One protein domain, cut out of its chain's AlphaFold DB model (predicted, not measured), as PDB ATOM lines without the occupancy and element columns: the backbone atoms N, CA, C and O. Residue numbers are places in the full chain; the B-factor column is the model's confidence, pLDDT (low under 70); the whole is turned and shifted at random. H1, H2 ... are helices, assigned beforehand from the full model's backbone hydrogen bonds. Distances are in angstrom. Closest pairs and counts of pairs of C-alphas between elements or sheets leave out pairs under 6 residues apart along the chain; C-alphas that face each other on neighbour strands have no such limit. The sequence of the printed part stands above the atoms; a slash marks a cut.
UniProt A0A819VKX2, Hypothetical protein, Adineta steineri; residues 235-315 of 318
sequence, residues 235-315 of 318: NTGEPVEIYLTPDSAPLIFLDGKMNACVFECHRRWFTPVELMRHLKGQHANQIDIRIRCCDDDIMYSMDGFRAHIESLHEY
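Overview. This is residues 235 to 315 of the 318 residues of the protein "Hypothetical protein" of Adineta steineri (UniProt A0A819VKX2). This domain has little regular structure: it is mostly looping chain, with short helix H2 toward one end of its length and short helix H1 toward the other. Between them, residues 242 to 243 pair briefly with 290 to 291, tying the first long stretch to the H1-H2 link. The printed part has 81 residues, with helices H1 then H2 and no named strand; the class is all helix, with 23 residues in named elements, under half. It is compact, with a radius of gyration of the C-alphas of 13.4 A, and spans 42 by 28 by 21 A.

Arrangement. H2, residues 302 to 313, and H1, residues 272 to 282, are apart. In both, every O i to N i+4 pair is within hydrogen-bond range. Residues 259 to 260 pair with 268 to 269, antiparallel, as do 242 to 243 with 290 to 291.

Along the chain. H2 measures 15.7 A, ending at C-alpha 313 (108.619, 99.900, 146.727). H1 measures 15.4 A, beginning at C-alpha 272 (118.416, 115.038, 160.630).

Size, cuts and confidence. The C-alphas of His 266 and Tyr 315, the two farthest apart, are 42.4 A apart. The printed part has no cut. The H1-H2 link is long, 19 residues. Mean pLDDT of the printed part is 70.0; 43 residues are under 70, among them 288 to 306.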
ATOM      1  N   ASN A 235     105.019 104.356 151.177       53.53
ATOM      2  CA  ASN A 235     103.788 103.564 151.134       53.53
ATOM      3  C   ASN A 235     102.854 103.838 152.318       53.53
ATOM      4  O   ASN A 235     101.677 104.101 152.093       53.53
ATOM      5  N   THR A 236     103.356 103.807 153.557       59.41
ATOM      6  CA  THR A 236     102.514 104.002 154.755       59.41
ATOM      7  C   THR A 236     102.395 105.471 155.162       59.41
ATOM      8  O   THR A 236     101.440 105.855 155.826       59.41
ATOM      9  N   GLY A 237     103.349 106.315 154.753       63.78
ATOM     10  CA  GLY A 237     103.465 107.695 155.227       63.78
ATOM     11  C   GLY A 237     103.967 107.811 156.668       63.78
ATOM     12  O   GLY A 237     104.094 108.930 157.162       63.78
ATOM     13  N   GLU A 238     104.262 106.694 157.336       63.47
ATOM     14  CA  GLU A 238     104.741 106.693 158.716       63.47
ATOM     15  C   GLU A 238     106.228 107.073 158.802       63.47
ATOM     16  O   GLU A 238     107.002 106.780 157.879       63.47
ATOM     17  N   PRO A 239     106.645 107.759 159.883       62.88
ATOM     18  CA  PRO A 239     108.042 108.102 160.105       62.88
ATOM     19  C   PRO A 239     108.880 106.838 160.300       62.88
ATOM     20  O   PRO A 239     108.474 105.898 160.978       62.88
ATOM     21  N   VAL A 240     110.072 106.827 159.715       65.12
ATOM     22  CA  VAL A 240     111.023 105.733 159.886       65.12
ATOM     23  C   VAL A 240     111.648 105.817 161.277       65.12
ATOM     24  O   VAL A 240     112.263 106.824 161.634       65.12
ATOM     25  N   GLU A 241     111.519 104.744 162.053       70.00
ATOM     26  CA  GLU A 241     112.187 104.605 163.345       70.00
ATOM     27  C   GLU A 241     113.661 104.242 163.134       70.00
ATOM     28  O   GLU A 241     113.981 103.235 162.497       70.00
ATOM     29  N   ILE A 242     114.569 105.062 163.674       69.62
ATOM     30  CA  ILE A 242     116.012 104.805 163.631       69.62
ATOM     31  C   ILE A 242     116.492 104.436 165.028       69.62
ATOM     32  O   ILE A 242     116.408 105.245 165.947       69.62
ATOM     33  N   TYR A 243     117.060 103.247 165.183       71.31
ATOM     34  CA  TYR A 243     117.648 102.794 166.445       71.31
ATOM     35  C   TYR A 243     119.174 102.928 166.378       71.31
ATOM     36  O   TYR A 243     119.766 102.627 165.341       71.31
ATOM     37  N   LEU A 244     119.812 103.403 167.456       66.38
ATOM     38  CA  LEU A 244     121.283 103.497 167.544       66.38
ATOM     39  C   LEU A 244     121.918 102.195 168.047       66.38
ATOM     40  O   LEU A 244     123.064 101.896 167.717       66.38
ATOM     41  N   THR A 245     121.183 101.465 168.882       68.88
ATOM     42  CA  THR A 245     121.510 100.140 169.415       68.88
ATOM     43  C   THR A 245     120.218  99.315 169.547       68.88
ATOM     44  O   THR A 245     119.133  99.908 169.589       68.88
ATOM     45  N   PRO A 246     120.294  97.970 169.644       66.81
ATOM     46  CA  PRO A 246     119.115  97.098 169.747       66.81
ATOM     47  C   PRO A 246     118.159  97.471 170.887       66.81
ATOM     48  O   PRO A 246     116.950  97.343 170.736       66.81
ATOM     49  N   ASP A 247     118.717  97.957 171.997       72.00
ATOM     50  CA  ASP A 247     117.981  98.266 173.225       72.00
ATOM     51  C   ASP A 247     117.705  99.773 173.393       72.00
ATOM     52  O   ASP A 247     117.145 100.202 174.402       72.00
ATOM     53  N   SER A 248     118.129 100.609 172.435       70.69
ATOM     54  CA  SER A 248     117.883 102.056 172.488       70.69
ATOM     55  C   SER A 248     116.435 102.396 172.145       70.69
ATOM     56  O   SER A 248     115.806 101.740 171.319       70.69
ATOM     57  N   ALA A 249     115.910 103.471 172.738       72.88
ATOM     58  CA  ALA A 249     114.682 104.079 172.241       72.88
ATOM     59  C   ALA A 249     114.912 104.626 170.815       72.88
ATOM     60  O   ALA A 249     116.009 105.125 170.533       72.88
ATOM     61  N   PRO A 250     113.903 104.571 169.929       72.50
ATOM     62  CA  PRO A 250     114.042 105.079 168.575       72.50
ATOM     63  C   PRO A 250     114.354 106.579 168.596       72.50
ATOM     64  O   PRO A 250     113.745 107.365 169.329       72.50
ATOM     65  N   LEU A 251     115.303 106.987 167.761       72.50
ATOM     66  CA  LEU A 251     115.555 108.383 167.454       72.50
ATOM     67  C   LEU A 251     114.394 108.920 166.626       72.50
ATOM     68  O   LEU A 251     114.317 108.717 165.415       72.50
ATOM     69  N   ILE A 252     113.499 109.637 167.296       65.00
ATOM     70  CA  ILE A 252     112.423 110.371 166.642       65.00
ATOM     71  C   ILE A 252     112.950 111.763 166.302       65.00
ATOM     72  O   ILE A 252     113.156 112.604 167.182       65.00
ATOM     73  N   PHE A 253     113.164 112.016 165.013       66.56
ATOM     74  CA  PHE A 253     113.495 113.346 164.517       66.56
ATOM     75  C   PHE A 253     112.224 114.196 164.507       66.56
ATOM     76  O   PHE A 253     111.340 114.008 163.673       66.56
ATOM     77  N   LEU A 254     112.113 115.112 165.467       53.84
ATOM     78  CA  LEU A 254     111.009 116.064 165.525       53.84
ATOM     79  C   LEU A 254     111.390 117.332 164.763       53.84
ATOM     80  O   LEU A 254     112.405 117.963 165.071       53.84
ATOM     81  N   ASP A 255     110.553 117.712 163.803       53.19
ATOM     82  CA  ASP A 255     110.751 118.929 163.023       53.19
ATOM     83  C   ASP A 255     110.756 120.175 163.935       53.19
ATOM     84  O   ASP A 255     110.007 120.268 164.915       53.19
ATOM     85  N   GLY A 256     111.662 121.114 163.659       57.75
ATOM     86  CA  GLY A 256     111.827 122.354 164.428       57.75
ATOM     87  C   GLY A 256     112.556 122.249 165.780       57.75
ATOM     88  O   GLY A 256     112.681 123.264 166.471       57.75
ATOM     89  N   LYS A 257     113.077 121.079 166.179       65.31
ATOM     90  CA  LYS A 257     113.930 120.939 167.378       65.31
ATOM     91  C   LYS A 257     115.380 120.643 166.996       65.31
ATOM     92  O   LYS A 257     115.657 119.855 166.100       65.31
ATOM     93  N   MET A 258     116.325 121.269 167.705       69.69
ATOM     94  CA  MET A 258     117.748 120.958 167.544       69.69
ATOM     95  C   MET A 258     118.012 119.508 167.956       69.69
ATOM     96  O   MET A 258     117.819 119.146 169.117       69.69
ATOM     97  N   ASN A 259     118.501 118.703 167.020       77.62
ATOM     98  CA  ASN A 259     118.882 117.324 167.274       77.62
ATOM     99  C   ASN A 259     120.261 117.304 167.944       77.62
ATOM    100  O   ASN A 259     121.210 117.886 167.416       77.62
ATOM    101  N   ALA A 260     120.382 116.670 169.110       81.06
ATOM    102  CA  ALA A 260     121.640 116.575 169.847       81.06
ATOM    103  C   ALA A 260     122.295 115.202 169.665       81.06
ATOM    104  O   ALA A 260     121.626 114.184 169.509       81.06
ATOM    105  N   CYS A 261     123.622 115.190 169.711       83.38
ATOM    106  CA  CYS A 261     124.434 113.978 169.750       83.38
ATOM    107  C   CYS A 261     124.110 113.149 170.999       83.38
ATOM    108  O   CYS A 261     124.203 113.671 172.109       83.38
ATOM    109  N   VAL A 262     123.781 111.865 170.828       81.19
ATOM    110  CA  VAL A 262     123.487 110.957 171.956       81.19
ATOM    111  C   VAL A 262     124.758 110.522 172.697       81.19
ATOM    112  O   VAL A 262     124.711 110.237 173.886       81.19
ATOM    113  N   PHE A 263     125.916 110.548 172.035       82.69
ATOM    114  CA  PHE A 263     127.202 110.093 172.582       82.69
ATOM    115  C   PHE A 263     127.962 111.182 173.362       82.69
ATOM    116  O   PHE A 263     129.182 111.276 173.268       82.69
ATOM    117  N   GLU A 264     127.240 112.050 174.075       77.25
ATOM    118  CA  GLU A 264     127.787 113.121 174.935       77.25
ATOM    119  C   GLU A 264     128.802 114.070 174.264       77.25
ATOM    120  O   GLU A 264     129.506 114.828 174.920       77.25
ATOM    121  N   CYS A 265     128.835 114.136 172.933       83.75
ATOM    122  CA  CYS A 265     129.768 115.006 172.218       83.75
ATOM    123  C   CYS A 265     129.337 116.493 172.193       83.75
ATOM    124  O   CYS A 265     129.958 117.315 171.516       83.75
ATOM    125  N   HIS A 266     128.247 116.828 172.898       82.50
ATOM    126  CA  HIS A 266     127.627 118.153 173.088       82.50
ATOM    127  C   HIS A 266     127.271 118.959 171.824       82.50
ATOM    128  O   HIS A 266     126.824 120.103 171.920       82.50
ATOM    129  N   ARG A 267     127.414 118.381 170.631       85.50
ATOM    130  CA  ARG A 267     127.062 119.036 169.367       85.50
ATOM    131  C   ARG A 267     125.570 118.898 169.055       85.50
ATOM    132  O   ARG A 267     124.924 117.918 169.438       85.50
ATOM    133  N   ARG A 268     125.033 119.914 168.372       85.31
ATOM    134  CA  ARG A 268     123.625 120.033 167.974       85.31
ATOM    135  C   ARG A 268     123.523 120.376 166.491       85.31
ATOM    136  O   ARG A 268     124.368 121.111 165.983       85.31
ATOM    137  N   TRP A 269     122.477 119.884 165.833       84.88
ATOM    138  CA  TRP A 269     122.202 120.123 164.417       84.88
ATOM    139  C   TRP A 269     120.752 120.501 164.186       84.88
ATOM    140  O   TRP A 269     119.853 120.074 164.916       84.88
ATOM    141  N   PHE A 270     120.534 121.292 163.145       70.75
ATOM    142  CA  PHE A 270     119.206 121.752 162.762       70.75
ATOM    143  C   PHE A 270     118.489 120.743 161.873       70.75
ATOM    144  O   PHE A 270     117.264 120.721 161.863       70.75
ATOM    145  N   THR A 271     119.233 119.876 161.177       73.31
ATOM    146  CA  THR A 271     118.648 118.879 160.275       73.31
ATOM    147  C   THR A 271     119.025 117.442 160.667       73.31
ATOM    148  O   THR A 271     120.149 117.193 161.123       73.31
ATOM    149  N   PRO A 272     118.124 116.465 160.454       72.31
ATOM    150  CA  PRO A 272     118.416 115.038 160.630       72.31
ATOM    151  C   PRO A 272     119.623 114.564 159.810       72.31
ATOM    152  O   PRO A 272     120.448 113.788 160.288       72.31
ATOM    153  N   VAL A 273     119.779 115.090 158.591       75.62
ATOM    154  CA  VAL A 273     120.873 114.742 157.671       75.62
ATOM    155  C   VAL A 273     122.241 115.109 158.250       75.62
ATOM    156  O   VAL A 273     123.193 114.332 158.146       75.62
ATOM    157  N   GLU A 274     122.364 116.282 158.869       79.62
ATOM    158  CA  GLU A 274     123.619 116.720 159.480       79.62
ATOM    159  C   GLU A 274     123.973 115.911 160.731       79.62
ATOM    160  O   GLU A 274     125.138 115.537 160.891       79.62
ATOM    161  N   LEU A 275     122.981 115.579 161.570       81.75
ATOM    162  CA  LEU A 275     123.185 114.677 162.703       81.75
ATOM    163  C   LEU A 275     123.652 113.300 162.210       81.75
ATOM    164  O   LEU A 275     124.661 112.795 162.693       81.75
ATOM    165  N   MET A 276     122.997 112.722 161.200       79.75
ATOM    166  CA  MET A 276     123.386 111.422 160.637       79.75
ATOM    167  C   MET A 276     124.802 111.440 160.049       79.75
ATOM    168  O   MET A 276     125.564 110.488 160.226       79.75
ATOM    169  N   ARG A 277     125.193 112.536 159.385       84.00
ATOM    170  CA  ARG A 277     126.564 112.725 158.885       84.00
ATOM    171  C   ARG A 277     127.575 112.763 160.029       84.00
ATOM    172  O   ARG A 277     128.630 112.140 159.930       84.00
ATOM    173  N   HIS A 278     127.259 113.474 161.106       87.44
ATOM    174  CA  HIS A 278     128.109 113.526 162.288       87.44
ATOM    175  C   HIS A 278     128.239 112.156 162.963       87.44
ATOM    176  O   HIS A 278     129.355 111.717 163.225       87.44
ATOM    177  N   LEU A 279     127.114 111.479 163.199       83.75
ATOM    178  CA  LEU A 279     127.052 110.162 163.822       83.75
ATOM    179  C   LEU A 279     127.906 109.151 163.045       83.75
ATOM    180  O   LEU A 279     128.773 108.503 163.623       83.75
ATOM    181  N   LYS A 280     127.778 109.111 161.713       82.56
ATOM    182  CA  LYS A 280     128.643 108.280 160.860       82.56
ATOM    183  C   LYS A 280     130.116 108.681 160.907       82.56
ATOM    184  O   LYS A 280     130.976 107.819 160.806       82.56
ATOM    185  N   GLY A 281     130.426 109.972 161.013       87.06
ATOM    186  CA  GLY A 281     131.806 110.457 160.960       87.06
ATOM    187  C   GLY A 281     132.574 110.349 162.278       87.06
ATOM    188  O   GLY A 281     133.788 110.184 162.257       87.06
ATOM    189  N   GLN A 282     131.902 110.499 163.419       89.25
ATOM    190  CA  GLN A 282     132.540 110.570 164.743       89.25
ATOM    191  C   GLN A 282     132.220 109.363 165.627       89.25
ATOM    192  O   GLN A 282     132.978 109.061 166.541       89.25
ATOM    193  N   HIS A 283     131.135 108.649 165.325       84.56
ATOM    194  CA  HIS A 283     130.626 107.532 166.121       84.56
ATOM    195  C   HIS A 283     130.387 106.281 165.259       84.56
ATOM    196  O   HIS A 283     129.615 105.409 165.641       84.56
ATOM    197  N   ALA A 284     131.069 106.154 164.112       79.88
ATOM    198  CA  ALA A 284     130.869 105.055 163.158       79.88
ATOM    199  C   ALA A 284     130.949 103.657 163.800       79.88
ATOM    200  O   ALA A 284     130.201 102.763 163.427       79.88
ATOM    201  N   ASN A 285     131.834 103.489 164.787       79.75
ATOM    202  CA  ASN A 285     132.065 102.218 165.482       79.75
ATOM    203  C   ASN A 285     131.164 102.016 166.717       79.75
ATOM    204  O   ASN A 285     131.267 100.992 167.382       79.75
ATOM    205  N   GLN A 286     130.349 103.011 167.071       74.62
ATOM    206  CA  GLN A 286     129.497 103.017 168.267       74.62
ATOM    207  C   GLN A 286     128.005 102.944 167.921       74.62
ATOM    208  O   GLN A 286     127.173 102.922 168.824       74.62
ATOM    209  N   ILE A 287     127.667 102.935 166.629       71.75
ATOM    210  CA  ILE A 287     126.290 103.008 166.154       71.75
ATOM    211  C   ILE A 287     125.987 101.793 165.289       71.75
ATOM    212  O   ILE A 287     126.612 101.596 164.249       71.75
ATOM    213  N   ASP A 288     124.974 101.039 165.697       69.62
ATOM    214  CA  ASP A 288     124.314 100.030 164.876       69.62
ATOM    215  C   ASP A 288     122.981 100.616 164.393       69.62
ATOM    216  O   ASP A 288     121.973 100.565 165.097       69.62
ATOM    217  N   ILE A 289     123.002 101.270 163.223       66.50
ATOM    218  CA  ILE A 289     121.811 101.915 162.653       66.50
ATOM    219  C   ILE A 289     120.873 100.823 162.158       66.50
ATOM    220  O   ILE A 289     121.145 100.198 161.132       66.50
ATOM    221  N   ARG A 290     119.745 100.649 162.845       67.00
ATOM    222  CA  ARG A 290     118.676  99.742 162.415       67.00
ATOM    223  C   ARG A 290     117.484 100.557 161.948       67.00
ATOM    224  O   ARG A 290     117.049 101.479 162.637       67.00
ATOM    225  N   ILE A 291     116.999 100.214 160.760       66.44
ATOM    226  CA  ILE A 291     115.888 100.878 160.085       66.44
ATOM    227  C   ILE A 291     114.790  99.846 159.891       66.44
ATOM    228  O   ILE A 291     115.032  98.835 159.235       66.44
ATOM    229  N   ARG A 292     113.601 100.105 160.442       64.12
ATOM    230  CA  ARG A 292     112.421  99.253 160.247       64.12
ATOM    231  C   ARG A 292     111.550  99.829 159.125       64.12
ATOM    232  O   ARG A 292     111.265 101.027 159.121       64.12
ATOM    233  N   CYS A 293     111.140  98.989 158.175       63.41
ATOM    234  CA  CYS A 293     110.274  99.350 157.050       63.41
ATOM    235  C   CYS A 293     109.241  98.238 156.830       63.41
ATOM    236  O   CYS A 293     109.636  97.082 156.806       63.41
ATOM    237  N   CYS A 294     107.958  98.607 156.701       64.81
ATOM    238  CA  CYS A 294     106.781  97.778 156.366       64.81
ATOM    239  C   CYS A 294     106.884  96.271 156.710       64.81
ATOM    240  O   CYS A 294     107.417  95.497 155.924       64.81
ATOM    241  N   ASP A 295     106.311  95.871 157.849       57.56
ATOM    242  CA  ASP A 295     106.030  94.488 158.290       57.56
ATOM    243  C   ASP A 295     107.196  93.505 158.491       57.56
ATOM    244  O   ASP A 295     106.980  92.454 159.094       57.56
ATOM    245  N   ASP A 296     108.428  93.859 158.127       54.59
ATOM    246  CA  ASP A 296     109.598  93.030 158.405       54.59
ATOM    247  C   ASP A 296     110.527  93.686 159.437       54.59
ATOM    248  O   ASP A 296     111.038  94.796 159.269       54.59
ATOM    249  N   ASP A 297     110.807  92.946 160.512       55.56
ATOM    250  CA  ASP A 297     111.784  93.262 161.567       55.56
ATOM    251  C   ASP A 297     113.243  93.164 161.062       55.56
ATOM    252  O   ASP A 297     114.169  92.787 161.786       55.56
ATOM    253  N   ILE A 298     113.475  93.454 159.780       57.06
ATOM    254  CA  ILE A 298     114.768  93.237 159.144       57.06
ATOM    255  C   ILE A 298     115.630  94.487 159.277       57.06
ATOM    256  O   ILE A 298     115.340  95.574 158.783       57.06
ATOM    257  N   MET A 299     116.753  94.274 159.950       55.53
ATOM    258  CA  MET A 299     117.809  95.244 160.185       55.53
ATOM    259  C   MET A 299     118.660  95.379 158.940       55.53
ATOM    260  O   MET A 299     119.467  94.503 158.628       55.53
ATOM    261  N   TYR A 300     118.510  96.492 158.241       60.19
ATOM    262  CA  TYR A 300     119.390  96.810 157.134       60.19
ATOM    263  C   TYR A 300     120.432  97.850 157.545       60.19
ATOM    264  O   TYR A 300     120.125  98.819 158.237       60.19
ATOM    265  N   SER A 301     121.656  97.704 157.027       68.19
ATOM    266  CA  SER A 301     122.539  98.861 156.861       68.19
ATOM    267  C   SER A 301     121.844  99.904 155.970       68.19
ATOM    268  O   SER A 301     120.943  99.566 155.205       68.19
ATOM    269  N   MET A 302     122.268 101.171 156.001       60.53
ATOM    270  CA  MET A 302     121.697 102.212 155.122       60.53
ATOM    271  C   MET A 302     121.680 101.810 153.635       60.53
ATOM    272  O   MET A 302     120.734 102.144 152.924       60.53
ATOM    273  N   ASP A 303     122.703 101.084 153.176       63.47
ATOM    274  CA  ASP A 303     122.773 100.577 151.801       63.47
ATOM    275  C   ASP A 303     121.789  99.417 151.575       63.47
ATOM    276  O   ASP A 303     121.126  99.366 150.541       63.47
ATOM    277  N   GLY A 304     121.620  98.534 152.566       68.00
ATOM    278  CA  GLY A 304     120.595  97.489 152.541       68.00
ATOM    279  C   GLY A 304     119.170  98.055 152.546       68.00
ATOM    280  O   GLY A 304     118.313  97.549 151.830       68.00
ATOM    281  N   PHE A 305     118.928  99.145 153.280       65.38
ATOM    282  CA  PHE A 305     117.633  99.824 153.321       65.38
ATOM    283  C   PHE A 305     117.315 100.476 151.973       65.38
ATOM    284  O   PHE A 305     116.197 100.368 151.473       65.38
ATOM    285  N   ARG A 306     118.316 101.097 151.337       63.72
ATOM    286  CA  ARG A 306     118.171 101.653 149.988       63.72
ATOM    287  C   ARG A 306     117.825 100.566 148.969       63.72
ATOM    288  O   ARG A 306     116.871 100.732 148.217       63.72
ATOM    289  N   ALA A 307     118.533  99.436 149.010       70.12
ATOM    290  CA  ALA A 307     118.251  98.286 148.154       70.12
ATOM    291  C   ALA A 307     116.860  97.669 148.422       70.12
ATOM    292  O   ALA A 307     116.173  97.263 147.486       70.12
ATOM    293  N   HIS A 308     116.409  97.630 149.681       70.56
ATOM    294  CA  HIS A 308     115.049  97.214 150.052       70.56
ATOM    295  C   HIS A 308     113.991  98.148 149.437       70.56
ATOM    296  O   HIS A 308     113.066  97.677 148.778       70.56
ATOM    297  N   ILE A 309     114.164  99.470 149.565       61.66
ATOM    298  CA  ILE A 309     113.239 100.458 148.988       61.66
ATOM    299  C   ILE A 309     113.162 100.318 147.462       61.66
ATOM    300  O   ILE A 309     112.068 100.308 146.896       61.66
ATOM    301  N   GLU A 310     114.308 100.183 146.800       65.06
ATOM    302  CA  GLU A 310     114.387 100.030 145.342       65.06
ATOM    303  C   GLU A 310     113.768  98.702 144.866       65.06
ATOM    304  O   GLU A 310     113.095  98.661 143.837       65.06
ATOM    305  N   SER A 311     113.924  97.613 145.625       68.31
ATOM    306  CA  SER A 311     113.414  96.292 145.230       68.31
ATOM    307  C   SER A 311     111.921  96.081 145.493       68.31
ATOM    308  O   SER A 311     111.252  95.471 144.656       68.31
ATOM    309  N   LEU A 312     111.379  96.582 146.609       62.91
ATOM    310  CA  LEU A 312     109.991  96.314 147.017       62.91
ATOM    311  C   LEU A 312     109.038  97.487 146.749       62.91
ATOM    312  O   LEU A 312     107.878  97.274 146.397       62.91
ATOM    313  N   HIS A 313     109.506  98.734 146.826       62.72
ATOM    314  CA  HIS A 313     108.619  99.900 146.727       62.72
ATOM    315  C   HIS A 313     108.633 100.593 145.358       62.72
ATOM    316  O   HIS A 313     107.667 101.278 145.020       62.72
ATOM    317  N   GLU A 314     109.653 100.390 144.517       52.91
ATOM    318  CA  GLU A 314     109.698 101.008 143.180       52.91
ATOM    319  C   GLU A 314     108.722 100.350 142.179       52.91
ATOM    320  O   GLU A 314     108.280 100.990 141.221       52.91
ATOM    321  N   TYR A 315     108.294  99.110 142.451       49.28
ATOM    322  CA  TYR A 315     107.352  98.347 141.621       49.28
ATOM    323  C   TYR A 315     105.919  98.273 142.173       49.28
ATOM    324  O   TYR A 315     105.070  97.627 141.562       49.28
TER     325      TYR A 315